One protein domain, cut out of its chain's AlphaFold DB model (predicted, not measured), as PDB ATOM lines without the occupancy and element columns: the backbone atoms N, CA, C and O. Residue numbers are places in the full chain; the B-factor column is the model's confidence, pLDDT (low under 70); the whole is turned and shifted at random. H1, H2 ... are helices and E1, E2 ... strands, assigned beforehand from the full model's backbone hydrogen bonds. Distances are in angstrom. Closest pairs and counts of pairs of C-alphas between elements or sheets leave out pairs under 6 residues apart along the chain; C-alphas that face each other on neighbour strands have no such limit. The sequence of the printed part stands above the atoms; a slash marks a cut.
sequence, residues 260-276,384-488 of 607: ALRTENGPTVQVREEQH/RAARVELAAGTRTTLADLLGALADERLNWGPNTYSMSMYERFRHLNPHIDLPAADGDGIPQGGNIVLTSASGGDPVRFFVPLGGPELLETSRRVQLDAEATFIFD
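What this domain is: This is residues 260 to 276 and 384 to 488 of the 607 residues of an uncharacterized protein of Longimonas halophila (UniProt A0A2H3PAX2). This compact, rounded body has little regular structure: loops make most of it, and H2 and H3 graze its small antiparallel sheet, E6, E3, E7. Antiparallel pairs E4-E5 and E1-E2 make two smaller sheets. The 122 printed residues run E1 E2 E3 E4 H1 H2 E5 E6 H3 E7, mixed class, only 48 in named elements; radius of gyration of the C-alphas 13.2 A, spans 37 by 31 by 28 A.

How they stand to each other: Look first at inner strand E3, residues 385 to 389: N 388 is 2.8 A from O 461 of E6, residues 460 to 463, and N 387 is 2.8 A from O 485 of E7, residues 485 to 487. H2, residues 421 to 428, grazes this sheet; its closest C-alphas to E6 are Leu 428 and Phe 462, 6.4 A. H3, residues 467 to 473, grazes it too; E6, H3, E7 form a split strand-helix-strand unit, same-way strands with E3 between, its crossover right-handed. H1, residues 398 to 404, only just touches H3, with 3 pairs of C-alphas within 8 A, the closest Ala 404 and Leu 471, 5.8 A. In E4, residues 395 to 397, N 396 is 2.9 A from O 450 of E5, residues 449 to 451. E1, residues 260 to 262, and E2, residues 268 to 272, form a hairpin, N 261 to O 269 2.9 A. In H1, H2 and H3 every O i to N i+4 pair is within hydrogen-bond range.

Where its parts are: Find C-alpha 260 at (161.022, 116.367, 130.177), where E1 begins; E7 ends at C-alpha 487, (167.362, 119.844, 153.775). E3 spans 13.0 A, E2 12.9 A, H2 10.7 A.

The domain as a whole: Residues 277 to 383 are not printed; C-alphas 276 and 384 stand 13.4 A apart across the cut. Links H1 to H2, H2 to E5 and H3 to E7 are long. No printed residue is under 70 in pLDDT.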
ATOM      1  N   ALA A 260     162.455 116.167 130.368       97.06
ATOM      2  CA  ALA A 260     161.022 116.367 130.177       97.06
ATOM      3  C   ALA A 260     160.213 115.252 130.844       97.06
ATOM      4  O   ALA A 260     160.534 114.069 130.710       97.06
ATOM      5  N   LEU A 261     159.127 115.622 131.519       96.75
ATOM      6  CA  LEU A 261     158.149 114.695 132.081       96.75
ATOM      7  C   LEU A 261     156.885 114.715 131.232       96.75
ATOM      8  O   LEU A 261     156.449 115.769 130.779       96.75
ATOM      9  N   ARG A 262     156.277 113.551 130.998       96.19
ATOM     10  CA  ARG A 262     154.982 113.485 130.308       96.19
ATOM     11  C   ARG A 262     153.863 113.760 131.295       96.19
ATOM     12  O   ARG A 262     153.894 113.264 132.409       96.19
ATOM     13  N   THR A 263     152.849 114.479 130.856       95.75
ATOM     14  CA  THR A 263     151.558 114.563 131.535       95.75
ATOM     15  C   THR A 263     150.728 113.327 131.222       95.75
ATOM     16  O   THR A 263     150.943 112.660 130.205       95.75
ATOM     17  N   GLU A 264     149.751 113.027 132.072       92.94
ATOM     18  CA  GLU A 264     148.799 111.934 131.854       92.94
ATOM     19  C   GLU A 264     148.063 112.063 130.506       92.94
ATOM     20  O   GLU A 264     147.816 111.070 129.825       92.94
ATOM     21  N   ASN A 265     147.823 113.302 130.062       87.94
ATOM     22  CA  ASN A 265     147.149 113.613 128.800       87.94
ATOM     23  C   ASN A 265     148.079 113.605 127.571       87.94
ATOM     24  O   ASN A 265     147.611 113.842 126.458       87.94
ATOM     25  N   GLY A 266     149.388 113.370 127.738       87.38
ATOM     26  CA  GLY A 266     150.363 113.272 126.644       87.38
ATOM     27  C   GLY A 266     151.383 114.419 126.514       87.38
ATOM     28  O   GLY A 266     152.558 114.099 126.306       87.38
ATOM     29  N   PRO A 267     151.015 115.716 126.634       92.25
ATOM     30  CA  PRO A 267     151.962 116.836 126.585       92.25
ATOM     31  C   PRO A 267     153.116 116.698 127.576       92.25
ATOM     32  O   PRO A 267     152.974 116.021 128.592       92.25
ATOM     33  N   THR A 268     154.242 117.357 127.312       95.19
ATOM     34  CA  THR A 268     155.417 117.325 128.194       95.19
ATOM     35  C   THR A 268     155.602 118.618 128.970       95.19
ATOM     36  O   THR A 268     155.475 119.696 128.394       95.19
ATOM     37  N   VAL A 269     156.011 118.490 130.227       96.38
ATOM     38  CA  VAL A 269     156.486 119.572 131.090       96.38
ATOM     39  C   VAL A 269     158.010 119.514 131.154       96.38
ATOM     40  O   VAL A 269     158.586 118.426 131.246       96.38
ATOM     41  N   GLN A 270     158.668 120.669 131.068       97.38
ATOM     42  CA  GLN A 270     160.121 120.761 131.205       97.38
ATOM     43  C   GLN A 270     160.516 120.771 132.680       97.38
ATOM     44  O   GLN A 270     159.858 121.402 133.503       97.38
ATOM     45  N   VAL A 271     161.609 120.088 132.992       97.88
ATOM     46  CA  VAL A 271     162.269 120.122 134.293       97.88
ATOM     47  C   VAL A 271     163.665 120.681 134.092       97.88
ATOM     48  O   VAL A 271     164.434 120.155 133.286       97.88
ATOM     49  N   ARG A 272     163.974 121.762 134.801       97.75
ATOM     50  CA  ARG A 272     165.242 122.491 134.749       97.75
ATOM     51  C   ARG A 272     165.791 122.576 136.163       97.75
ATOM     52  O   ARG A 272     165.573 123.574 136.845       97.75
ATOM     53  N   GLU A 273     166.429 121.505 136.637       97.38
ATOM     54  CA  GLU A 273     166.874 121.381 138.034       97.38
ATOM     55  C   GLU A 273     167.744 122.564 138.492       97.38
ATOM     56  O   GLU A 273     167.733 122.925 139.667       97.38
ATOM     57  N   GLU A 274     168.437 123.229 137.564       96.62
ATOM     58  CA  GLU A 274     169.227 124.426 137.841       96.62
ATOM     59  C   GLU A 274     168.410 125.633 138.335       96.62
ATOM     60  O   GLU A 274     168.993 126.572 138.875       96.62
ATOM     61  N   GLN A 275     167.087 125.618 138.158       97.38
ATOM     62  CA  GLN A 275     166.171 126.654 138.638       97.38
ATOM     63  C   GLN A 275     165.761 126.452 140.106       97.38
ATOM     64  O   GLN A 275     165.104 127.317 140.675       97.38
ATOM     65  N   HIS A 276     166.131 125.332 140.741       97.44
ATOM     66  CA  HIS A 276     165.891 125.131 142.167       97.44
ATOM     67  C   HIS A 276     167.115 125.584 142.988       97.44
ATOM     68  O   HIS A 276     168.177 124.959 142.885       97.44
ATOM     69  N   ARG A 384     162.425 123.960 154.624       93.75
ATOM     70  CA  ARG A 384     162.775 122.571 154.941       93.75
ATOM     71  C   ARG A 384     162.105 121.627 153.957       93.75
ATOM     72  O   ARG A 384     160.912 121.769 153.687       93.75
ATOM     73  N   ALA A 385     162.860 120.682 153.413       95.56
ATOM     74  CA  ALA A 385     162.356 119.758 152.405       95.56
ATOM     75  C   ALA A 385     163.249 118.524 152.271       95.56
ATOM     76  O   ALA A 385     164.441 118.566 152.558       95.56
ATOM     77  N   ALA A 386     162.690 117.432 151.769       95.50
ATOM     78  CA  ALA A 386     163.454 116.299 151.274       95.50
ATOM     79  C   ALA A 386     163.456 116.335 149.746       95.50
ATOM     80  O   ALA A 386     162.394 116.337 149.121       95.50
ATOM     81  N   ARG A 387     164.645 116.346 149.141       95.94
ATOM     82  CA  ARG A 387     164.811 116.072 147.715       95.94
ATOM     83  C   ARG A 387     164.791 114.565 147.527       95.94
ATOM     84  O   ARG A 387     165.710 113.883 147.976       95.94
ATOM     85  N   VAL A 388     163.773 114.063 146.852       95.00
ATOM     86  CA  VAL A 388     163.537 112.635 146.668       95.00
ATOM     87  C   VAL A 388     163.788 112.215 145.225       95.00
ATOM     88  O   VAL A 388     163.648 113.008 144.289       95.00
ATOM     89  N   GLU A 389     164.139 110.946 145.061       92.94
ATOM     90  CA  GLU A 389     164.253 110.256 143.778       92.94
ATOM     91  C   GLU A 389     163.404 108.983 143.846       92.94
ATOM     92  O   GLU A 389     163.298 108.350 144.898       92.94
ATOM     93  N   LEU A 390     162.746 108.618 142.746       91.00
ATOM     94  CA  LEU A 390     161.918 107.413 142.711       91.00
ATOM     95  C   LEU A 390     162.782 106.161 142.518       91.00
ATOM     96  O   LEU A 390     163.616 106.117 141.614       91.00
ATOM     97  N   ALA A 391     162.506 105.102 143.283       90.81
ATOM     98  CA  ALA A 391     163.190 103.819 143.143       90.81
ATOM     99  C   ALA A 391     162.990 103.224 141.741       90.81
ATOM    100  O   ALA A 391     161.927 103.381 141.127       90.81
ATOM    101  N   ALA A 392     163.991 102.494 141.245       90.06
ATOM    102  CA  ALA A 392     163.967 101.887 139.916       90.06
ATOM    103  C   ALA A 392     162.677 101.082 139.655       90.06
ATOM    104  O   ALA A 392     162.296 100.211 140.432       90.06
ATOM    105  N   GLY A 393     162.008 101.368 138.533       88.62
ATOM    106  CA  GLY A 393     160.751 100.711 138.145       88.62
ATOM    107  C   GLY A 393     159.482 101.351 138.723       88.62
ATOM    108  O   GLY A 393     158.384 100.997 138.297       88.62
ATOM    109  N   THR A 394     159.612 102.330 139.621       90.88
ATOM    110  CA  THR A 394     158.476 103.093 140.148       90.88
ATOM    111  C   THR A 394     157.899 104.022 139.083       90.88
ATOM    112  O   THR A 394     158.625 104.694 138.342       90.88
ATOM    113  N   ARG A 395     156.566 104.077 139.028       93.38
ATOM    114  CA  ARG A 395     155.788 104.992 138.193       93.38
ATOM    115  C   ARG A 395     154.569 105.465 138.973       93.38
ATOM    116  O   ARG A 395     153.813 104.633 139.463       93.38
ATOM    117  N   THR A 396     154.355 106.773 139.036       94.62
ATOM    118  CA  THR A 396     153.200 107.378 139.712       94.62
ATOM    119  C   THR A 396     152.738 108.639 138.982       94.62
ATOM    120  O   THR A 396     153.474 109.186 138.157       94.62
ATOM    121  N   THR A 397     151.517 109.097 139.247       95.62
ATOM    122  CA  THR A 397     151.037 110.410 138.794       95.62
ATOM    123  C   THR A 397     151.231 111.453 139.893       95.62
ATOM    124  O   THR A 397     151.327 111.110 141.074       95.62
ATOM    125  N   LEU A 398     151.270 112.738 139.531       96.19
ATOM    126  CA  LEU A 398     151.276 113.811 140.523       96.19
ATOM    127  C   LEU A 398     150.014 113.752 141.393       96.19
ATOM    128  O   LEU A 398     150.111 113.920 142.600       96.19
ATOM    129  N   ALA A 399     148.853 113.439 140.818       95.38
ATOM    130  CA  ALA A 399     147.613 113.257 141.570       95.38
ATOM    131  C   ALA A 399     147.735 112.184 142.666       95.38
ATOM    132  O   ALA A 399     147.378 112.439 143.817       95.38
ATOM    133  N   ASP A 400     148.287 111.014 142.335       94.50
ATOM    134  CA  ASP A 400     148.509 109.937 143.306       94.50
ATOM    135  C   ASP A 400     149.522 110.334 144.382       94.50
ATOM    136  O   ASP A 400     149.335 110.018 145.560       94.50
ATOM    137  N   LEU A 401     150.578 111.047 143.983       95.50
ATOM    138  CA  LEU A 401     151.602 111.553 144.887       95.50
ATOM    139  C   LEU A 401     151.031 112.573 145.880       95.50
ATOM    140  O   LEU A 401     151.240 112.437 147.083       95.50
ATOM    141  N   LEU A 402     150.269 113.559 145.402       95.31
ATOM    142  CA  LEU A 402     149.622 114.555 146.260       95.31
ATOM    143  C   LEU A 402     148.569 113.914 147.169       95.31
ATOM    144  O   LEU A 402     148.442 114.311 148.323       95.31
ATOM    145  N   GLY A 403     147.862 112.887 146.688       94.25
ATOM    146  CA  GLY A 403     146.942 112.098 147.507       94.25
ATOM    147  C   GLY A 403     147.640 111.359 148.653       94.25
ATOM    148  O   GLY A 403     147.085 111.267 149.745       94.25
ATOM    149  N   ALA A 404     148.865 110.867 148.440       93.69
ATOM    150  CA  ALA A 404     149.677 110.249 149.492       93.69
ATOM    151  C   ALA A 404     150.246 111.274 150.495       93.69
ATOM    152  O   ALA A 404     150.476 110.932 151.651       93.69
ATOM    153  N   LEU A 405     150.432 112.527 150.069       94.38
ATOM    154  CA  LEU A 405     150.901 113.644 150.900       94.38
ATOM    155  C   LEU A 405     149.758 114.467 151.524       94.38
ATOM    156  O   LEU A 405     149.999 115.555 152.044       94.38
ATOM    157  N   ALA A 406     148.515 113.983 151.476       90.44
ATOM    158  CA  ALA A 406     147.345 114.669 152.022       90.44
ATOM    159  C   ALA A 406     147.273 114.590 153.564       90.44
ATOM    160  O   ALA A 406     146.307 114.082 154.128       90.44
ATOM    161  N   ASP A 407     148.307 115.091 154.245       88.69
ATOM    162  CA  ASP A 407     148.387 115.221 155.702       88.69
ATOM    163  C   ASP A 407     148.557 116.701 156.082       88.69
ATOM    164  O   ASP A 407     149.521 117.360 155.686       88.69
ATOM    165  N   GLU A 408     147.611 117.234 156.860       85.38
ATOM    166  CA  GLU A 408     147.590 118.640 157.291       85.38
ATOM    167  C   GLU A 408     148.771 119.019 158.198       85.38
ATOM    168  O   GLU A 408     149.058 120.202 158.373       85.38
ATOM    169  N   ARG A 409     149.475 118.031 158.766       88.75
ATOM    170  CA  ARG A 409     150.642 118.249 159.631       88.75
ATOM    171  C   ARG A 409     151.918 118.553 158.847       88.75
ATOM    172  O   ARG A 409     152.888 119.011 159.449       88.75
ATOM    173  N   LEU A 410     151.947 118.288 157.538       92.38
ATOM    174  CA  LEU A 410     153.111 118.579 156.705       92.38
ATOM    175  C   LEU A 410     153.318 120.089 156.571       92.38
ATOM    176  O   LEU A 410     152.441 120.821 156.107       92.38
ATOM    177  N   ASN A 411     154.519 120.549 156.920       91.94
ATOM    178  CA  ASN A 411     154.924 121.929 156.695       91.94
ATOM    179  C   ASN A 411     155.527 122.075 155.293       91.94
ATOM    180  O   ASN A 411     156.664 121.676 155.059       91.94
ATOM    181  N   TRP A 412     154.764 122.669 154.377       92.31
ATOM    182  CA  TRP A 412     155.179 122.913 152.992       92.31
ATOM    183  C   TRP A 412     156.142 124.095 152.832       92.31
ATOM    184  O   TRP A 412     156.688 124.289 151.749       92.31
ATOM    185  N   GLY A 413     156.399 124.844 153.905       88.44
ATOM    186  CA  GLY A 413     157.291 125.999 153.905       88.44
ATOM    187  C   GLY A 413     156.558 127.325 154.127       88.44
ATOM    188  O   GLY A 413     155.326 127.358 154.264       88.44
ATOM    189  N   PRO A 414     157.308 128.436 154.190       83.94
ATOM    190  CA  PRO A 414     156.759 129.761 154.465       83.94
ATOM    191  C   PRO A 414     155.758 130.199 153.385       83.94
ATOM    192  O   PRO A 414     155.926 129.905 152.209       83.94
ATOM    193  N   ASN A 415     154.718 130.943 153.779       82.94
ATOM    194  CA  ASN A 415     153.714 131.536 152.876       82.94
ATOM    195  C   ASN A 415     152.884 130.542 152.031       82.94
ATOM    196  O   ASN A 415     152.273 130.941 151.043       82.94
ATOM    197  N   THR A 416     152.796 129.271 152.434       88.00
ATOM    198  CA  THR A 416     152.066 128.229 151.680       88.00
ATOM    199  C   THR A 416     150.662 127.911 152.217       88.00
ATOM    200  O   THR A 416     149.891 127.194 151.575       88.00
ATOM    201  N   TYR A 417     150.285 128.440 153.387       83.25
ATOM    202  CA  TYR A 417     149.066 128.031 154.102       83.25
ATOM    203  C   TYR A 417     147.770 128.246 153.310       83.25
ATOM    204  O   TYR A 417     146.878 127.403 153.376       83.25
ATOM    205  N   SER A 418     147.680 129.328 152.534       87.12
ATOM    206  CA  SER A 418     146.507 129.652 151.710       87.12
ATOM    207  C   SER A 418     146.488 128.958 150.343       87.12
ATOM    208  O   SER A 418     145.538 129.141 149.592       87.12
ATOM    209  N   MET A 419     147.535 128.208 149.991       92.12
ATOM    210  CA  MET A 419     147.657 127.543 148.693       92.12
ATOM    211  C   MET A 419     146.986 126.166 148.708       92.12
ATOM    212  O   MET A 419     147.055 125.449 149.714       92.12
ATOM    213  N   SER A 420     146.407 125.772 147.569       92.88
ATOM    214  CA  SER A 420     145.968 124.393 147.324       92.88
ATOM    215  C   SER A 420     147.161 123.432 147.358       92.88
ATOM    216  O   SER A 420     148.304 123.841 147.157       92.88
ATOM    217  N   MET A 421     146.926 122.137 147.584       93.50
ATOM    218  CA  MET A 421     148.010 121.143 147.656       93.50
ATOM    219  C   MET A 421     148.882 121.123 146.387       93.50
ATOM    220  O   MET A 421     150.102 120.983 146.465       93.50
ATOM    221  N   TYR A 422     148.261 121.309 145.221       96.19
ATOM    222  CA  TYR A 422     148.971 121.423 143.952       96.19
ATOM    223  C   TYR A 422     149.881 122.656 143.910       96.19
ATOM    224  O   TYR A 422     151.058 122.530 143.576       96.19
ATOM    225  N   GLU A 423     149.368 123.826 144.301       95.88
ATOM    226  CA  GLU A 423     150.165 125.056 144.336       95.88
ATOM    227  C   GLU A 423     151.288 124.982 145.375       95.88
ATOM    228  O   GLU A 423     152.378 125.477 145.114       95.88
ATOM    229  N   ARG A 424     151.092 124.282 146.501       95.69
ATOM    230  CA  ARG A 424     152.175 124.007 147.463       95.69
ATOM    231  C   ARG A 424     153.292 123.174 146.838       95.69
ATOM    232  O   ARG A 424     154.463 123.510 146.994       95.69
ATOM    233  N   PHE A 425     152.947 122.115 146.101       96.69
ATOM    234  CA  PHE A 425     153.935 121.300 145.391       96.69
ATOM    235  C   PHE A 425     154.661 122.101 144.311       96.69
ATOM    236  O   PHE A 425     155.885 122.039 144.236       96.69
ATOM    237  N   ARG A 426     153.923 122.870 143.502       96.56
ATOM    238  CA  ARG A 426     154.477 123.748 142.464       96.56
ATOM    239  C   ARG A 426     155.410 124.806 143.058       96.56
ATOM    240  O   ARG A 426     156.499 125.007 142.535       96.56
ATOM    241  N   HIS A 427     155.022 125.424 144.172       94.75
ATOM    242  CA  HIS A 427     155.839 126.403 144.890       94.75
ATOM    243  C   HIS A 427     157.139 125.794 145.432       94.75
ATOM    244  O   HIS A 427     158.193 126.413 145.329       94.75
ATOM    245  N   LEU A 428     157.078 124.566 145.961       96.75
ATOM    246  CA  LEU A 428     158.250 123.833 146.449       96.75
ATOM    247  C   LEU A 428     159.136 123.278 145.317       96.75
ATOM    248  O   LEU A 428     160.291 122.939 145.549       96.75
ATOM    249  N   ASN A 429     158.614 123.175 144.093       97.62
ATOM    250  CA  ASN A 429     159.303 122.606 142.935       97.62
ATOM    251  C   ASN A 429     159.355 123.593 141.757       97.62
ATOM    252  O   ASN A 429     158.871 123.265 140.670       97.62
ATOM    253  N   PRO A 430     159.958 124.786 141.930       95.94
ATOM    254  CA  PRO A 430     159.998 125.811 140.886       95.94
ATOM    255  C   PRO A 430     160.761 125.370 139.628       95.94
ATOM    256  O   PRO A 430     160.591 125.961 138.567       95.94
ATOM    257  N   HIS A 431     161.586 124.320 139.719       97.62
ATOM    258  CA  HIS A 431     162.301 123.733 138.586       97.62
ATOM    259  C   HIS A 431     161.433 122.875 137.665       97.62
ATOM    260  O   HIS A 431     161.901 122.483 136.596       97.62
ATOM    261  N   ILE A 432     160.200 122.553 138.058       97.94
ATOM    262  CA  ILE A 432     159.238 121.835 137.222       97.94
ATOM    263  C   ILE A 432     158.268 122.876 136.657       97.94
ATOM    264  O   ILE A 432     157.566 123.539 137.416       97.94
ATOM    265  N   ASP A 433     158.208 122.998 135.328       96.31
ATOM    266  CA  ASP A 433     157.433 124.013 134.589       96.31
ATOM    267  C   ASP A 433     155.915 123.716 134.609       96.31
ATOM    268  O   ASP A 433     155.268 123.470 133.588       96.31
ATOM    269  N   LEU A 434     155.363 123.618 135.819       96.75
ATOM    270  CA  LEU A 434     153.973 123.300 136.091       96.75
ATOM    271  C   LEU A 434     153.091 124.543 135.883       96.75
ATOM    272  O   LEU A 434     153.412 125.618 136.407       96.75
ATOM    273  N   PRO A 435     151.957 124.413 135.165       95.06
ATOM    274  CA  PRO A 435     151.014 125.515 134.992       95.06
ATOM    275  C   PRO A 435     150.397 125.935 136.334       95.06
ATOM    276  O   PRO A 435     150.235 125.114 137.227       95.06
ATOM    277  N   ALA A 436     150.030 127.207 136.477       94.19
ATOM    278  CA  ALA A 436     149.269 127.652 137.645       94.19
ATOM    279  C   ALA A 436     147.849 127.050 137.644       94.19
ATOM    280  O   ALA A 436     147.278 126.781 136.582       94.19
ATOM    281  N   ALA A 437     147.284 126.850 138.830       90.88
ATOM    282  CA  ALA A 437     145.913 126.408 139.037       90.88
ATOM    283  C   ALA A 437     144.982 127.589 139.351       90.88
ATOM    284  O   ALA A 437     145.261 128.399 140.232       90.88
ATOM    285  N   ASP A 438     143.820 127.619 138.696       82.62
ATOM    286  CA  ASP A 438     142.749 128.591 138.973       82.62
ATOM    287  C   ASP A 438     141.838 128.167 140.153       82.62
ATOM    288  O   ASP A 438     140.844 128.829 140.450       82.62
ATOM    289  N   GLY A 439     142.136 127.043 140.821       83.44
ATOM    290  CA  GLY A 439     141.333 126.490 141.917       83.44
ATOM    291  C   GLY A 439     142.041 125.375 142.698       83.44
ATOM    292  O   GLY A 439     143.256 125.215 142.618       83.44
ATOM    293  N   ASP A 440     141.271 124.577 143.444       82.81
ATOM    294  CA  ASP A 440     141.815 123.575 144.382       82.81
ATOM    295  C   ASP A 440     142.335 122.282 143.719       82.81
ATOM    296  O   ASP A 440     142.946 121.440 144.380       82.81
ATOM    297  N   GLY A 441     142.077 122.101 142.421       88.56
ATOM    298  CA  GLY A 441     142.443 120.907 141.659       88.56
ATOM    299  C   GLY A 441     143.749 121.036 140.871       88.56
ATOM    300  O   GLY A 441     144.358 122.099 140.786       88.56
ATOM    301  N   ILE A 442     144.152 119.935 140.234       93.19
ATOM    302  CA  ILE A 442     145.285 119.924 139.301       93.19
ATOM    303  C   ILE A 442     144.798 120.436 137.929       93.19
ATOM    304  O   ILE A 442     143.859 119.853 137.376       93.19
ATOM    305  N   PRO A 443     145.410 121.485 137.350       93.06
ATOM    306  CA  PRO A 443     145.005 122.050 136.063       93.06
ATOM    307  C   PRO A 443     145.275 121.096 134.890       93.06
ATOM    308  O   PRO A 443     146.070 120.151 134.976       93.06
ATOM    309  N   GLN A 444     144.637 121.362 133.746       85.38
ATOM    310  CA  GLN A 444     144.876 120.601 132.519       85.38
ATOM    311  C   GLN A 444     146.346 120.745 132.090       85.38
ATOM    312  O   GLN A 444     146.812 121.836 131.784       85.38
ATOM    313  N   GLY A 445     147.077 119.626 132.062       88.31
ATOM    314  CA  GLY A 445     148.522 119.616 131.791       88.31
ATOM    315  C   GLY A 445     149.404 119.714 133.041       88.31
ATOM    316  O   GLY A 445     150.620 119.639 132.918       88.31
ATOM    317  N   GLY A 446     148.817 119.816 134.238       93.38
ATOM    318  CA  GLY A 446     149.547 119.788 135.508       93.38
ATOM    319  C   GLY A 446     149.805 118.380 136.056       93.38
ATOM    320  O   GLY A 446     150.766 118.190 136.796       93.38
ATOM    321  N   ASN A 447     148.986 117.380 135.695       96.56
ATOM    322  CA  ASN A 447     149.144 116.011 136.206       96.56
ATOM    323  C   ASN A 447     150.275 115.267 135.474       96.56
ATOM    324  O   ASN A 447     150.044 114.560 134.490       96.56
ATOM    325  N   ILE A 448     151.511 115.478 135.924       97.19
ATOM    326  CA  ILE A 448     152.710 114.816 135.397       97.19
ATOM    327  C   ILE A 448     152.798 113.351 135.839       97.19
ATOM    328  O   ILE A 448     152.342 112.970 136.912       97.19
ATOM    329  N   VAL A 449     153.415 112.527 134.998       96.38
ATOM    330  CA  VAL A 449     153.784 111.146 135.292       96.38
ATOM    331  C   VAL A 449     155.246 111.129 135.709       96.38
ATOM    332  O   VAL A 449     156.135 111.426 134.909       96.38
ATOM    333  N   LEU A 450     155.481 110.757 136.959       95.31
ATOM    334  CA  LEU A 450     156.800 110.618 137.552       95.31
ATOM    335  C   LEU A 450     157.262 109.165 137.394       95.31
ATOM    336  O   LEU A 450     156.543 108.222 137.735       95.31
ATOM    337  N   THR A 451     158.463 108.984 136.859       94.00
ATOM    338  CA  THR A 451     159.150 107.692 136.704       94.00
ATOM    339  C   THR A 451     160.527 107.771 137.350       94.00
ATOM    340  O   THR A 451     161.019 108.868 137.567       94.00
ATOM    341  N   SER A 452     161.181 106.639 137.623       91.50
ATOM    342  CA  SER A 452     162.543 106.641 138.200       91.50
ATOM    343  C   SER A 452     163.580 107.396 137.362       91.50
ATOM    344  O   SER A 452     164.507 107.982 137.903       91.50
ATOM    345  N   ALA A 453     163.413 107.419 136.039       92.62
ATOM    346  CA  ALA A 453     164.255 108.198 135.139       92.62
ATOM    347  C   ALA A 453     163.462 108.727 133.936       92.62
ATOM    348  O   ALA A 453     162.447 108.136 133.547       92.62
ATOM    349  N   SER A 454     163.952 109.803 133.319       92.19
ATOM    350  CA  SER A 454     163.501 110.337 132.032       92.19
ATOM    351  C   SER A 454     164.709 110.671 131.161       92.19
ATOM    352  O   SER A 454     165.611 111.377 131.586       92.19
ATOM    353  N   GLY A 455     164.771 110.121 129.944       84.69
ATOM    354  CA  GLY A 455     165.912 110.355 129.045       84.69
ATOM    355  C   GLY A 455     167.252 109.779 129.530       84.69
ATOM    356  O   GLY A 455     168.278 110.083 128.939       84.69
ATOM    357  N   GLY A 456     167.243 108.926 130.560       87.00
ATOM    358  CA  GLY A 456     168.449 108.414 131.220       87.00
ATOM    359  C   GLY A 456     168.824 109.178 132.493       87.00
ATOM    360  O   GLY A 456     169.591 108.646 133.294       87.00
ATOM    361  N   ASP A 457     168.226 110.351 132.715       90.44
ATOM    362  CA  ASP A 457     168.436 111.156 133.912       90.44
ATOM    363  C   ASP A 457     167.441 110.785 135.015       90.44
ATOM    364  O   ASP A 457     166.268 110.527 134.724       90.44
ATOM    365  N   PRO A 458     167.876 110.750 136.282       91.81
ATOM    366  CA  PRO A 458     166.985 110.511 137.408       91.81
ATOM    367  C   PRO A 458     165.972 111.647 137.575       91.81
ATOM    368  O   PRO A 458     166.309 112.820 137.416       91.81
ATOM    369  N   VAL A 459     164.732 111.299 137.924       92.94
ATOM    370  CA  VAL A 459     163.680 112.290 138.192       92.94
ATOM    371  C   VAL A 459     163.705 112.669 139.664       92.94
ATOM    372  O   VAL A 459     163.486 111.818 140.528       92.94
ATOM    373  N   ARG A 460     163.918 113.958 139.940       94.69
ATOM    374  CA  ARG A 460     164.031 114.498 141.296       94.69
ATOM    375  C   ARG A 460     163.054 115.630 141.540       94.69
ATOM    376  O   ARG A 460     162.859 116.521 140.714       94.69
ATOM    377  N   PHE A 461     162.465 115.605 142.721       96.50
ATOM    378  CA  PHE A 461     161.534 116.620 143.187       96.50
ATOM    379  C   PHE A 461     161.623 116.726 144.709       96.50
ATOM    380  O   PHE A 461     162.241 115.900 145.374       96.50
ATOM    381  N   PHE A 462     161.036 117.775 145.254       97.50
ATOM    382  CA  PHE A 462     161.052 118.111 146.661       97.50
ATOM    383  C   PHE A 462     159.676 117.877 147.273       97.50
ATOM    384  O   PHE A 462     158.638 118.200 146.687       97.50
ATOM    385  N   VAL A 463     159.687 117.317 148.475       96.81
ATOM    386  CA  VAL A 463     158.517 117.126 149.336       96.81
ATOM    387  C   VAL A 463     158.821 117.701 150.722       96.81
ATOM    388  O   VAL A 463     159.996 117.803 151.088       96.81
ATOM    389  N   PRO A 464     157.812 118.103 151.512       96.19
ATOM    390  CA  PRO A 464     158.035 118.549 152.887       96.19
ATOM    391  C   PRO A 464     158.680 117.447 153.742       96.19
ATOM    392  O   PRO A 464     158.564 116.258 153.435       96.19
ATOM    393  N   LEU A 465     159.336 117.831 154.843       93.50
ATOM    394  CA  LEU A 465     159.829 116.862 155.832       93.50
ATOM    395  C   LEU A 465     158.672 115.996 156.362       93.50
ATOM    396  O   LEU A 465     157.563 116.497 156.545       93.50
ATOM    397  N   GLY A 466     158.914 114.700 156.583       92.44
ATOM    398  CA  GLY A 466     157.860 113.711 156.864       92.44
ATOM    399  C   GLY A 466     157.144 113.185 155.608       92.44
ATOM    400  O   GLY A 466     156.430 112.184 155.662       92.44
ATOM    401  N   GLY A 467     157.318 113.861 154.466       94.50
ATOM    402  CA  GLY A 467     156.793 113.450 153.169       94.50
ATOM    403  C   GLY A 467     157.355 112.115 152.672       94.50
ATOM    404  O   GLY A 467     156.551 111.283 152.249       94.50
ATOM    405  N   PRO A 468     158.681 111.858 152.735       94.06
ATOM    406  CA  PRO A 468     159.244 110.574 152.320       94.06
ATOM    407  C   PRO A 468     158.590 109.378 153.028       94.06
ATOM    408  O   PRO A 468     158.161 108.431 152.369       94.06
ATOM    409  N   GLU A 469     158.407 109.457 154.347       92.50
ATOM    410  CA  GLU A 469     157.802 108.399 155.158       92.50
ATOM    411  C   GLU A 469     156.332 108.151 154.786       92.50
ATOM    412  O   GLU A 469     155.879 107.001 154.739       92.50
ATOM    413  N   LEU A 470     155.571 109.211 154.494       94.19
ATOM    414  CA  LEU A 470     154.181 109.099 154.039       94.19
ATOM    415  C   LEU A 470     154.085 108.467 152.647       94.19
ATOM    416  O   LEU A 470     153.238 107.594 152.423       94.19
ATOM    417  N   LEU A 471     154.970 108.862 151.727       93.19
ATOM    418  CA  LEU A 471     155.041 108.284 150.386       93.19
ATOM    419  C   LEU A 471     155.318 106.781 150.450       93.19
ATOM    420  O   LEU A 471     154.569 106.007 149.849       93.19
ATOM    421  N   GLU A 472     156.302 106.358 151.241       88.94
ATOM    422  CA  GLU A 472     156.622 104.939 151.423       88.94
ATOM    423  C   GLU A 472     155.484 104.169 152.110       88.94
ATOM    424  O   GLU A 472     155.097 103.083 151.663       88.94
ATOM    425  N   THR A 473     154.872 104.750 153.150       90.12
ATOM    426  CA  THR A 473     153.751 104.130 153.881       90.12
ATOM    427  C   THR A 473     152.530 103.918 152.988       90.12
ATOM    428  O   THR A 473     151.826 102.914 153.127       90.12
ATOM    429  N   SER A 474     152.295 104.812 152.021       87.56
ATOM    430  CA  SER A 474     151.207 104.671 151.047       87.56
ATOM    431  C   SER A 474     151.344 103.420 150.165       87.56
ATOM    432  O   SER A 474     150.360 102.981 149.567       87.56
ATOM    433  N   ARG A 475     152.561 102.853 150.060       81.25
ATOM    434  CA  ARG A 475     152.966 101.771 149.142       81.25
ATOM    435  C   ARG A 475     152.743 102.065 147.653       81.25
ATOM    436  O   ARG A 475     152.946 101.175 146.830       81.25
ATOM    437  N   ARG A 476     152.326 103.283 147.295       75.12
ATOM    438  CA  ARG A 476     152.101 103.724 145.907       75.12
ATOM    439  C   ARG A 476     153.352 104.328 145.282       75.12
ATOM    440  O   ARG A 476     153.481 104.334 144.063       75.12
ATOM    441  N   VAL A 477     154.261 104.826 146.114       86.06
ATOM    442  CA  VAL A 477     155.496 105.484 145.700       86.06
ATOM    443  C   VAL A 477     156.641 104.855 146.482       86.06
ATOM    444  O   VAL A 477     156.613 104.837 147.708       86.06
ATOM    445  N   GLN A 478     157.621 104.299 145.774       89.38
ATOM    446  CA  GLN A 478     158.860 103.808 146.371       89.38
ATOM    447  C   GLN A 478     159.974 104.797 146.044       89.38
ATOM    448  O   GLN A 478     160.113 105.216 144.891       89.38
ATOM    449  N   LEU A 479     160.736 105.181 147.062       90.94
ATOM    450  CA  LEU A 479     161.829 106.137 146.946       90.94
ATOM    451  C   LEU A 479     163.171 105.410 146.940       90.94
ATOM    452  O   LEU A 479     163.316 104.337 147.524       90.94
ATOM    453  N   ASP A 480     164.150 105.996 146.263       89.81
ATOM    454  CA  ASP A 480     165.543 105.611 146.426       89.81
ATOM    455  C   ASP A 480     166.080 106.274 147.704       89.81
ATOM    456  O   ASP A 480     166.307 107.489 147.759       89.81
ATOM    457  N   ALA A 481     166.233 105.470 148.757       83.19
ATOM    458  CA  ALA A 481     166.678 105.939 150.064       83.19
ATOM    459  C   ALA A 481     168.131 106.449 150.052       83.19
ATOM    460  O   ALA A 481     168.461 107.335 150.836       83.19
ATOM    461  N   GLU A 482     168.991 105.928 149.170       80.62
ATOM    462  CA  GLU A 482     170.396 106.351 149.074       80.62
ATOM    463  C   GLU A 482     170.547 107.665 148.293       80.62
ATOM    464  O   GLU A 482     171.473 108.434 148.553       80.62
ATOM    465  N   ALA A 483     169.636 107.941 147.352       82.94
ATOM    466  CA  ALA A 483     169.626 109.174 146.559       82.94
ATOM    467  C   ALA A 483     168.819 110.327 147.196       82.94
ATOM    468  O   ALA A 483     168.979 111.499 146.812       82.94
ATOM    469  N   THR A 484     167.958 110.010 148.168       84.94
ATOM    470  CA  THR A 484     167.145 110.991 148.895       84.94
ATOM    471  C   THR A 484     168.009 111.830 149.836       84.94
ATOM    472  O   THR A 484     168.785 111.310 150.633       84.94
ATOM    473  N   PHE A 485     167.856 113.154 149.765       88.38
ATOM    474  CA  PHE A 485     168.635 114.107 150.555       88.38
ATOM    475  C   PHE A 485     167.720 115.041 151.349       88.38
ATOM    476  O   PHE A 485     166.789 115.625 150.796       88.38
ATOM    477  N   ILE A 486     168.010 115.213 152.639       91.06
ATOM    478  CA  ILE A 486     167.216 116.035 153.555       91.06
ATOM    479  C   ILE A 486     167.863 117.414 153.730       91.06
ATOM    480  O   ILE A 486     169.023 117.530 154.133       91.06
ATOM    481  N   PHE A 487     167.075 118.452 153.454       92.56
ATOM    482  CA  PHE A 487     167.362 119.844 153.775       92.56
ATOM    483  C   PHE A 487     166.636 120.224 155.073       92.56
ATOM    484  O   PHE A 487     165.417 120.411 155.094       92.56
ATOM    485  N   ASP A 488     167.398 120.329 156.163       90.44
ATOM    486  CA  ASP A 488     166.934 120.591 157.529       90.44
ATOM    487  C   ASP A 488     167.953 121.432 158.330       90.44
ATOM    488  O   ASP A 488     168.909 122.001 157.797       90.44
TER     489      ASP A 488